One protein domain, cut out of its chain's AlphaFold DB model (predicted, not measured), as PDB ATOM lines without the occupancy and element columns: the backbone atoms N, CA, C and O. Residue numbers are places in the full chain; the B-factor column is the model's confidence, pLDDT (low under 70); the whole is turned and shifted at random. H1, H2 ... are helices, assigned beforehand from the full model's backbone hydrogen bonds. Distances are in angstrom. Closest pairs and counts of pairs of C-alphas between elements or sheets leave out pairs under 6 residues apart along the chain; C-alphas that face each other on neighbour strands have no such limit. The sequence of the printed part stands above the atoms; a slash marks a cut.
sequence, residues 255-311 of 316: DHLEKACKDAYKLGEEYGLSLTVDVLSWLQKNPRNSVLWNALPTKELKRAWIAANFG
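This is residues 255 to 311 of the 316 residues of an uncharacterized protein of Metarhizium rileyi (strain RCEF 4871) (UniProt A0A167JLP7). H1 and H2 form a helical hairpin; short H3 packs on its open end, and H4 crosses loosely over the same side of both helices nearer the closed end. The 57 printed residues, with four named helices in the order H1 to H4 and no named strand, are all helix in class. The whole is compact, with a radius of gyration of the C-alphas of 10.0 A, and spans 24 by 19 by 18 A.

Find C-alpha 255 at (282.421, 228.480, 227.521); from there H1 runs 24.3 A to residue 271. H2, residues 273 to 285, covers 18.8 A. H3 is residues 288 to 294, 10.0 A. H4, residues 299 to 310, runs 15.9 A to C-alpha 310 at (304.695, 219.240, 232.781).

Look at Gly 268 and Thr 276, whose C-alphas, 5.1 A apart, are the closest of H1 and H2; this hairpin has a shallow tilt of 21 degrees, opposite ways. H3 touches H1 at residues 256 to 260 alone, closest at the C-alphas of Leu 257 and Ser 290, 4.9 A. H3 and H2 only just touch, only at the corner, with 3 pairs of C-alphas within 8 A, the closest Leu 283 and Asn 289, 5.3 A. H4 is close but not clearly touching H1, about perpendicular at 88 degrees, with the closest C-alphas, Leu 267 and Lys 299, 7.8 A apart. Every O i to N i+4 pair is within hydrogen-bond range in H3 and H4, 12 of 13 in H1 and 8 of 9 in H2.

The C-alphas farthest apart, Asp 255 and Gly 311, are 28.0 A apart. The printed part has no cut, its three links are tight, and no printed residue is under 70 in pLDDT.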
ATOM      1  N   ASP A 255     281.924 227.102 227.393       88.81
ATOM      2  CA  ASP A 255     282.421 228.480 227.521       88.81
ATOM      3  C   ASP A 255     283.746 228.540 228.303       88.81
ATOM      4  O   ASP A 255     284.653 229.319 227.992       88.81
ATOM      5  N   HIS A 256     283.896 227.677 229.314       91.81
ATOM      6  CA  HIS A 256     285.135 227.562 230.079       91.81
ATOM      7  C   HIS A 256     286.274 226.997 229.229       91.81
ATOM      8  O   HIS A 256     287.402 227.482 229.336       91.81
ATOM      9  N   LEU A 257     285.998 226.006 228.380       94.38
ATOM     10  CA  LEU A 257     286.984 225.408 227.491       94.38
ATOM     11  C   LEU A 257     287.448 226.412 226.439       94.38
ATOM     12  O   LEU A 257     288.651 226.584 226.271       94.38
ATOM     13  N   GLU A 258     286.529 227.133 225.796       94.62
ATOM     14  CA  GLU A 258     286.892 228.160 224.815       94.62
ATOM     15  C   GLU A 258     287.774 229.247 225.448       94.62
ATOM     16  O   GLU A 258     288.822 229.610 224.902       94.62
ATOM     17  N   LYS A 259     287.391 229.728 226.638       96.06
ATOM     18  CA  LYS A 259     288.178 230.712 227.391       96.06
ATOM     19  C   LYS A 259     289.565 230.176 227.753       96.06
ATOM     20  O   LYS A 259     290.548 230.894 227.575       96.06
ATOM     21  N   ALA A 260     289.650 228.925 228.211       96.94
ATOM     22  CA  ALA A 260     290.912 228.287 228.570       96.94
ATOM     23  C   ALA A 260     291.824 228.096 227.348       96.94
ATOM     24  O   ALA A 260     293.010 228.399 227.427       96.94
ATOM     25  N   CYS A 261     291.275 227.689 226.200       96.94
ATOM     26  CA  CYS A 261     292.026 227.554 224.954       96.94
ATOM     27  C   CYS A 261     292.593 228.900 224.488       96.94
ATOM     28  O   CYS A 261     293.787 228.996 224.213       96.94
ATOM     29  N   LYS A 262     291.773 229.961 224.444       96.88
ATOM     30  CA  LYS A 262     292.234 231.311 224.062       96.88
ATOM     31  C   LYS A 262     293.342 231.822 224.980       96.88
ATOM     32  O   LYS A 262     294.285 232.459 224.523       96.88
ATOM     33  N   ASP A 263     293.218 231.555 226.273       97.25
ATOM     34  CA  ASP A 263     294.205 231.953 227.267       97.25
ATOM     35  C   ASP A 263     295.511 231.140 227.159       97.25
ATOM     36  O   ASP A 263     296.592 231.720 227.224       97.25
ATOM     37  N   ALA A 264     295.432 229.834 226.882       96.75
ATOM     38  CA  ALA A 264     296.596 228.984 226.610       96.75
ATOM     39  C   ALA A 264     297.350 229.394 225.330       96.75
ATOM     40  O   ALA A 264     298.580 229.342 225.301       96.75
ATOM     41  N   TYR A 265     296.634 229.840 224.291       96.19
ATOM     42  CA  TYR A 265     297.248 230.403 223.082       96.19
ATOM     43  C   TYR A 265     298.023 231.689 223.377       96.19
ATOM     44  O   TYR A 265     299.176 231.801 222.975       96.19
ATOM     45  N   LYS A 266     297.438 232.618 224.145       95.62
ATOM     46  CA  LYS A 266     298.128 233.852 224.568       95.62
ATOM     47  C   LYS A 266     299.372 233.571 225.405       95.62
ATOM     48  O   LYS A 266     300.354 234.292 225.306       95.62
ATOM     49  N   LEU A 267     299.334 232.530 226.238       93.69
ATOM     50  CA  LEU A 267     300.509 232.088 226.985       93.69
ATOM     51  C   LEU A 267     301.582 231.515 226.035       93.69
ATOM     52  O   LEU A 267     302.766 231.756 226.224       93.69
ATOM     53  N   GLY A 268     301.174 230.814 224.977       91.19
ATOM     54  CA  GLY A 268     302.069 230.286 223.943       91.19
ATOM     55  C   GLY A 268     302.869 231.323 223.174       91.19
ATOM     56  O   GLY A 268     304.007 231.058 222.805       91.19
ATOM     57  N   GLU A 269     302.291 232.503 222.949       92.00
ATOM     58  CA  GLU A 269     302.997 233.619 222.308       92.00
ATOM     59  C   GLU A 269     304.201 234.089 223.141       92.00
ATOM     60  O   GLU A 269     305.182 234.564 222.576       92.00
ATOM     61  N   GLU A 270     304.149 233.927 224.468       91.94
ATOM     62  CA  GLU A 270     305.213 234.341 225.392       91.94
ATOM     63  C   GLU A 270     306.227 233.226 225.703       91.94
ATOM     64  O   GLU A 270     307.391 233.532 225.941       91.94
ATOM     65  N   TYR A 271     305.799 231.956 225.726       88.56
ATOM     66  CA  TYR A 271     306.602 230.822 226.230       88.56
ATOM     67  C   TYR A 271     306.741 229.658 225.231       88.56
ATOM     68  O   TYR A 271     307.099 228.537 225.597       88.56
ATOM     69  N   GLY A 272     306.384 229.892 223.968       92.94
ATOM     70  CA  GLY A 272     306.528 228.933 222.881       92.94
ATOM     71  C   GLY A 272     305.349 227.970 222.689       92.94
ATOM     72  O   GLY A 272     304.583 227.629 223.594       92.94
ATOM     73  N   LEU A 273     305.233 227.473 221.453       91.19
ATOM     74  CA  LEU A 273     304.108 226.648 221.003       91.19
ATOM     75  C   LEU A 273     304.068 225.261 221.668       91.19
ATOM     76  O   LEU A 273     302.987 224.703 221.855       91.19
ATOM     77  N   SER A 274     305.225 224.704 222.052       91.00
ATOM     78  CA  SER A 274     305.286 223.382 222.697       91.00
ATOM     79  C   SER A 274     304.465 223.342 223.983       91.00
ATOM     80  O   SER A 274     303.790 222.350 224.246       91.00
ATOM     81  N   LEU A 275     304.510 224.414 224.774       90.31
ATOM     82  CA  LEU A 275     303.808 224.505 226.048       90.31
ATOM     83  C   LEU A 275     302.298 224.656 225.832       90.31
ATOM     84  O   LEU A 275     301.504 224.031 226.534       90.31
ATOM     85  N   THR A 276     301.882 225.405 224.808       94.56
ATOM     86  CA  THR A 276     300.470 225.490 224.410       94.56
ATOM     87  C   THR A 276     299.912 224.133 224.018       94.56
ATOM     88  O   THR A 276     298.816 223.788 224.453       94.56
ATOM     89  N   VAL A 277     300.655 223.335 223.246       94.62
ATOM     90  CA  VAL A 277     300.217 221.987 222.850       94.62
ATOM     91  C   VAL A 277     300.041 221.082 224.073       94.62
ATOM     92  O   VAL A 277     299.038 220.369 224.153       94.62
ATOM     93  N   ASP A 278     300.949 221.144 225.051       94.75
ATOM     94  CA  ASP A 278     300.837 220.372 226.296       94.75
ATOM     95  C   ASP A 278     299.598 220.780 227.115       94.75
ATOM     96  O   ASP A 278     298.831 219.922 227.568       94.75
ATOM     97  N   VAL A 279     299.349 222.088 227.250       96.44
ATOM     98  CA  VAL A 279     298.181 222.625 227.969       96.44
ATOM     99  C   VAL A 279     296.877 222.274 227.254       96.44
ATOM    100  O   VAL A 279     295.941 221.808 227.902       96.44
ATOM    101  N   LEU A 280     296.801 222.429 225.929       96.19
ATOM    102  CA  LEU A 280     295.619 222.056 225.142       96.19
ATOM    103  C   LEU A 280     295.343 220.548 225.229       96.19
ATOM    104  O   LEU A 280     294.198 220.142 225.442       96.19
ATOM    105  N   SER A 281     296.389 219.721 225.160       95.38
ATOM    106  CA  SER A 281     296.278 218.267 225.336       95.38
ATOM    107  C   SER A 281     295.770 217.901 226.731       95.38
ATOM    108  O   SER A 281     295.001 216.955 226.893       95.38
ATOM    109  N   TRP A 282     296.172 218.648 227.763       96.75
ATOM    110  CA  TRP A 282     295.651 218.470 229.116       96.75
ATOM    111  C   TRP A 282     294.192 218.926 229.246       96.75
ATOM    112  O   TRP A 282     293.388 218.199 229.832       96.75
ATOM    113  N   LEU A 283     293.815 220.065 228.660       96.38
ATOM    114  CA  LEU A 283     292.433 220.561 228.651       96.38
ATOM    115  C   LEU A 283     291.469 219.572 227.976       96.38
ATOM    116  O   LEU A 283     290.362 219.367 228.471       96.38
ATOM    117  N   GLN A 284     291.903 218.905 226.903       95.06
ATOM    118  CA  GLN A 284     291.086 217.931 226.172       95.06
ATOM    119  C   GLN A 284     290.803 216.644 226.970       95.06
ATOM    120  O   GLN A 284     289.770 216.009 226.763       95.06
ATOM    121  N   LYS A 285     291.689 216.250 227.899       94.00
ATOM    122  CA  LYS A 285     291.548 214.996 228.667       94.00
ATOM    123  C   LYS A 285     290.364 214.998 229.633       94.00
ATOM    124  O   LYS A 285     289.812 213.936 229.907       94.00
ATOM    125  N   ASN A 286     290.004 216.150 230.197       91.75
ATOM    126  CA  ASN A 286     288.896 216.247 231.144       91.75
ATOM    127  C   ASN A 286     288.231 217.629 231.052       91.75
ATOM    128  O   ASN A 286     288.911 218.627 231.291       91.75
ATOM    129  N   PRO A 287     286.909 217.717 230.816       87.94
ATOM    130  CA  PRO A 287     286.195 218.993 230.752       87.94
ATOM    131  C   PRO A 287     286.409 219.894 231.976       87.94
ATOM    132  O   PRO A 287     286.486 221.113 231.839       87.94
ATOM    133  N   ARG A 288     286.581 219.316 233.176       89.88
ATOM    134  CA  ARG A 288     286.820 220.073 234.420       89.88
ATOM    135  C   ARG A 288     288.169 220.794 234.457       89.88
ATOM    136  O   ARG A 288     288.316 221.755 235.210       89.88
ATOM    137  N   ASN A 289     289.133 220.384 233.634       95.25
ATOM    138  CA  ASN A 289     290.440 221.035 233.545       95.25
ATOM    139  C   ASN A 289     290.307 222.488 233.076       95.25
ATOM    140  O   ASN A 289     291.024 223.356 233.562       95.25
ATOM    141  N   SER A 290     289.328 222.776 232.213       95.69
ATOM    142  CA  SER A 290     289.008 224.143 231.790       95.69
ATOM    143  C   SER A 290     288.582 225.046 232.953       95.69
ATOM    144  O   SER A 290     288.970 226.213 233.017       95.69
ATOM    145  N   VAL A 291     287.832 224.507 233.917       92.94
ATOM    146  CA  VAL A 291     287.400 225.241 235.113       92.94
ATOM    147  C   VAL A 291     288.595 225.496 236.030       92.94
ATOM    148  O   VAL A 291     288.795 226.629 236.460       92.94
ATOM    149  N   LEU A 292     289.432 224.477 236.261       95.19
ATOM    150  CA  LEU A 292     290.661 224.606 237.055       95.19
ATOM    151  C   LEU A 292     291.630 225.626 236.446       95.19
ATOM    152  O   LEU A 292     292.157 226.471 237.162       95.19
ATOM    153  N   TRP A 293     291.818 225.592 235.125       97.06
ATOM    154  CA  TRP A 293     292.660 226.544 234.404       97.06
ATOM    155  C   TRP A 293     292.171 227.983 234.569       97.06
ATOM    156  O   TRP A 293     292.940 228.888 234.892       97.06
ATOM    157  N   ASN A 294     290.868 228.194 234.379       96.50
ATOM    158  CA  ASN A 294     290.253 229.510 234.506       96.50
ATOM    159  C   ASN A 294     290.208 230.017 235.954       96.50
ATOM    160  O   ASN A 294     290.095 231.225 236.157       96.50
ATOM    161  N   ALA A 295     290.299 229.126 236.945       95.44
ATOM    162  CA  ALA A 295     290.387 229.489 238.354       95.44
ATOM    163  C   ALA A 295     291.762 230.061 238.742       95.44
ATOM    164  O   ALA A 295     291.879 230.647 239.814       95.44
ATOM    165  N   LEU A 296     292.788 229.927 237.890       96.88
ATOM    166  CA  LEU A 296     294.100 230.542 238.094       96.88
ATOM    167  C   LEU A 296     294.053 232.013 237.628       96.88
ATOM    168  O   LEU A 296     293.987 232.273 236.422       96.88
ATOM    169  N   PRO A 297     294.077 232.998 238.546       92.44
ATOM    170  CA  PRO A 297     293.784 234.389 238.205       92.44
ATOM    171  C   PRO A 297     294.939 235.092 237.485       92.44
ATOM    172  O   PRO A 297     294.706 236.007 236.698       92.44
ATOM    173  N   THR A 298     296.182 234.680 237.743       96.25
ATOM    174  CA  THR A 298     297.384 235.344 237.228       96.25
ATOM    175  C   THR A 298     298.192 234.426 236.317       96.25
ATOM    176  O   THR A 298     298.179 233.199 236.456       96.25
ATOM    177  N   LYS A 299     298.931 235.029 235.376       94.12
ATOM    178  CA  LYS A 299     299.842 234.307 234.473       94.12
ATOM    179  C   LYS A 299     300.946 233.573 235.239       94.12
ATOM    180  O   LYS A 299     301.294 232.452 234.891       94.12
ATOM    181  N   GLU A 300     301.443 234.172 236.318       94.44
ATOM    182  CA  GLU A 300     302.464 233.591 237.196       94.44
ATOM    183  C   GLU A 300     301.991 232.283 237.841       94.44
ATOM    184  O   GLU A 300     302.724 231.297 237.841       94.44
ATOM    185  N   LEU A 301     300.739 232.234 238.318       95.56
ATOM    186  CA  LEU A 301     300.156 231.015 238.884       95.56
ATOM    187  C   LEU A 301     299.950 229.934 237.822       95.56
ATOM    188  O   LEU A 301     300.214 228.764 238.091       95.56
ATOM    189  N   LYS A 302     299.537 230.311 236.607       95.88
ATOM    190  CA  LYS A 302     299.453 229.381 235.467       95.88
ATOM    191  C   LYS A 302     300.817 228.805 235.118       95.88
ATOM    192  O   LYS A 302     300.937 227.598 234.939       95.88
ATOM    193  N   ARG A 303     301.860 229.636 235.110       91.94
ATOM    194  CA  ARG A 303     303.239 229.206 234.868       91.94
ATOM    195  C   ARG A 303     303.748 228.263 235.956       91.94
ATOM    196  O   ARG A 303     304.280 227.208 235.629       91.94
ATOM    197  N   ALA A 304     303.557 228.609 237.228       93.56
ATOM    198  CA  ALA A 304     303.937 227.745 238.344       93.56
ATOM    199  C   ALA A 304     303.207 226.394 238.276       93.56
ATOM    200  O   ALA A 304     303.809 225.343 238.484       93.56
ATOM    201  N   TRP A 305     301.922 226.418 237.913       95.19
ATOM    202  CA  TRP A 305     301.132 225.209 237.717       95.19
ATOM    203  C   TRP A 305     301.659 224.357 236.552       95.19
ATOM    204  O   TRP A 305     301.799 223.144 236.703       95.19
ATOM    205  N   ILE A 306     302.018 224.971 235.421       93.56
ATOM    206  CA  ILE A 306     302.613 224.277 234.269       93.56
ATOM    207  C   ILE A 306     303.953 223.640 234.640       93.56
ATOM    208  O   ILE A 306     304.141 222.452 234.390       93.56
ATOM    209  N   ALA A 307     304.849 224.390 235.285       91.69
ATOM    210  CA  ALA A 307     306.151 223.882 235.717       91.69
ATOM    211  C   ALA A 307     306.001 222.668 236.653       91.69
ATOM    212  O   ALA A 307     306.722 221.682 236.512       91.69
ATOM    213  N   ALA A 308     305.009 222.698 237.550       94.31
ATOM    214  CA  ALA A 308     304.721 221.593 238.459       94.31
ATOM    215  C   ALA A 308     304.124 220.348 237.769       94.31
ATOM    216  O   ALA A 308     304.345 219.237 238.246       94.31
ATOM    217  N   ASN A 309     303.362 220.505 236.677       93.44
ATOM    218  CA  ASN A 309     302.630 219.397 236.041       93.44
ATOM    219  C   ASN A 309     303.312 218.823 234.790       93.44
ATOM    220  O   ASN A 309     303.162 217.635 234.513       93.44
ATOM    221  N   PHE A 310     304.043 219.642 234.034       90.81
ATOM    222  CA  PHE A 310     304.695 219.240 232.781       90.81
ATOM    223  C   PHE A 310     306.228 219.260 232.862       90.81
ATOM    224  O   PHE A 310     306.890 218.813 231.925       90.81
ATOM    225  N   GLY A 311     306.784 219.733 233.982       85.25
ATOM    226  CA  GLY A 311     308.217 219.943 234.177       85.25
ATOM    227  C   GLY A 311     308.703 221.272 233.596       85.25
ATOM    228  O   GLY A 311     308.076 221.862 232.713       85.25
TER     229      GLY A 311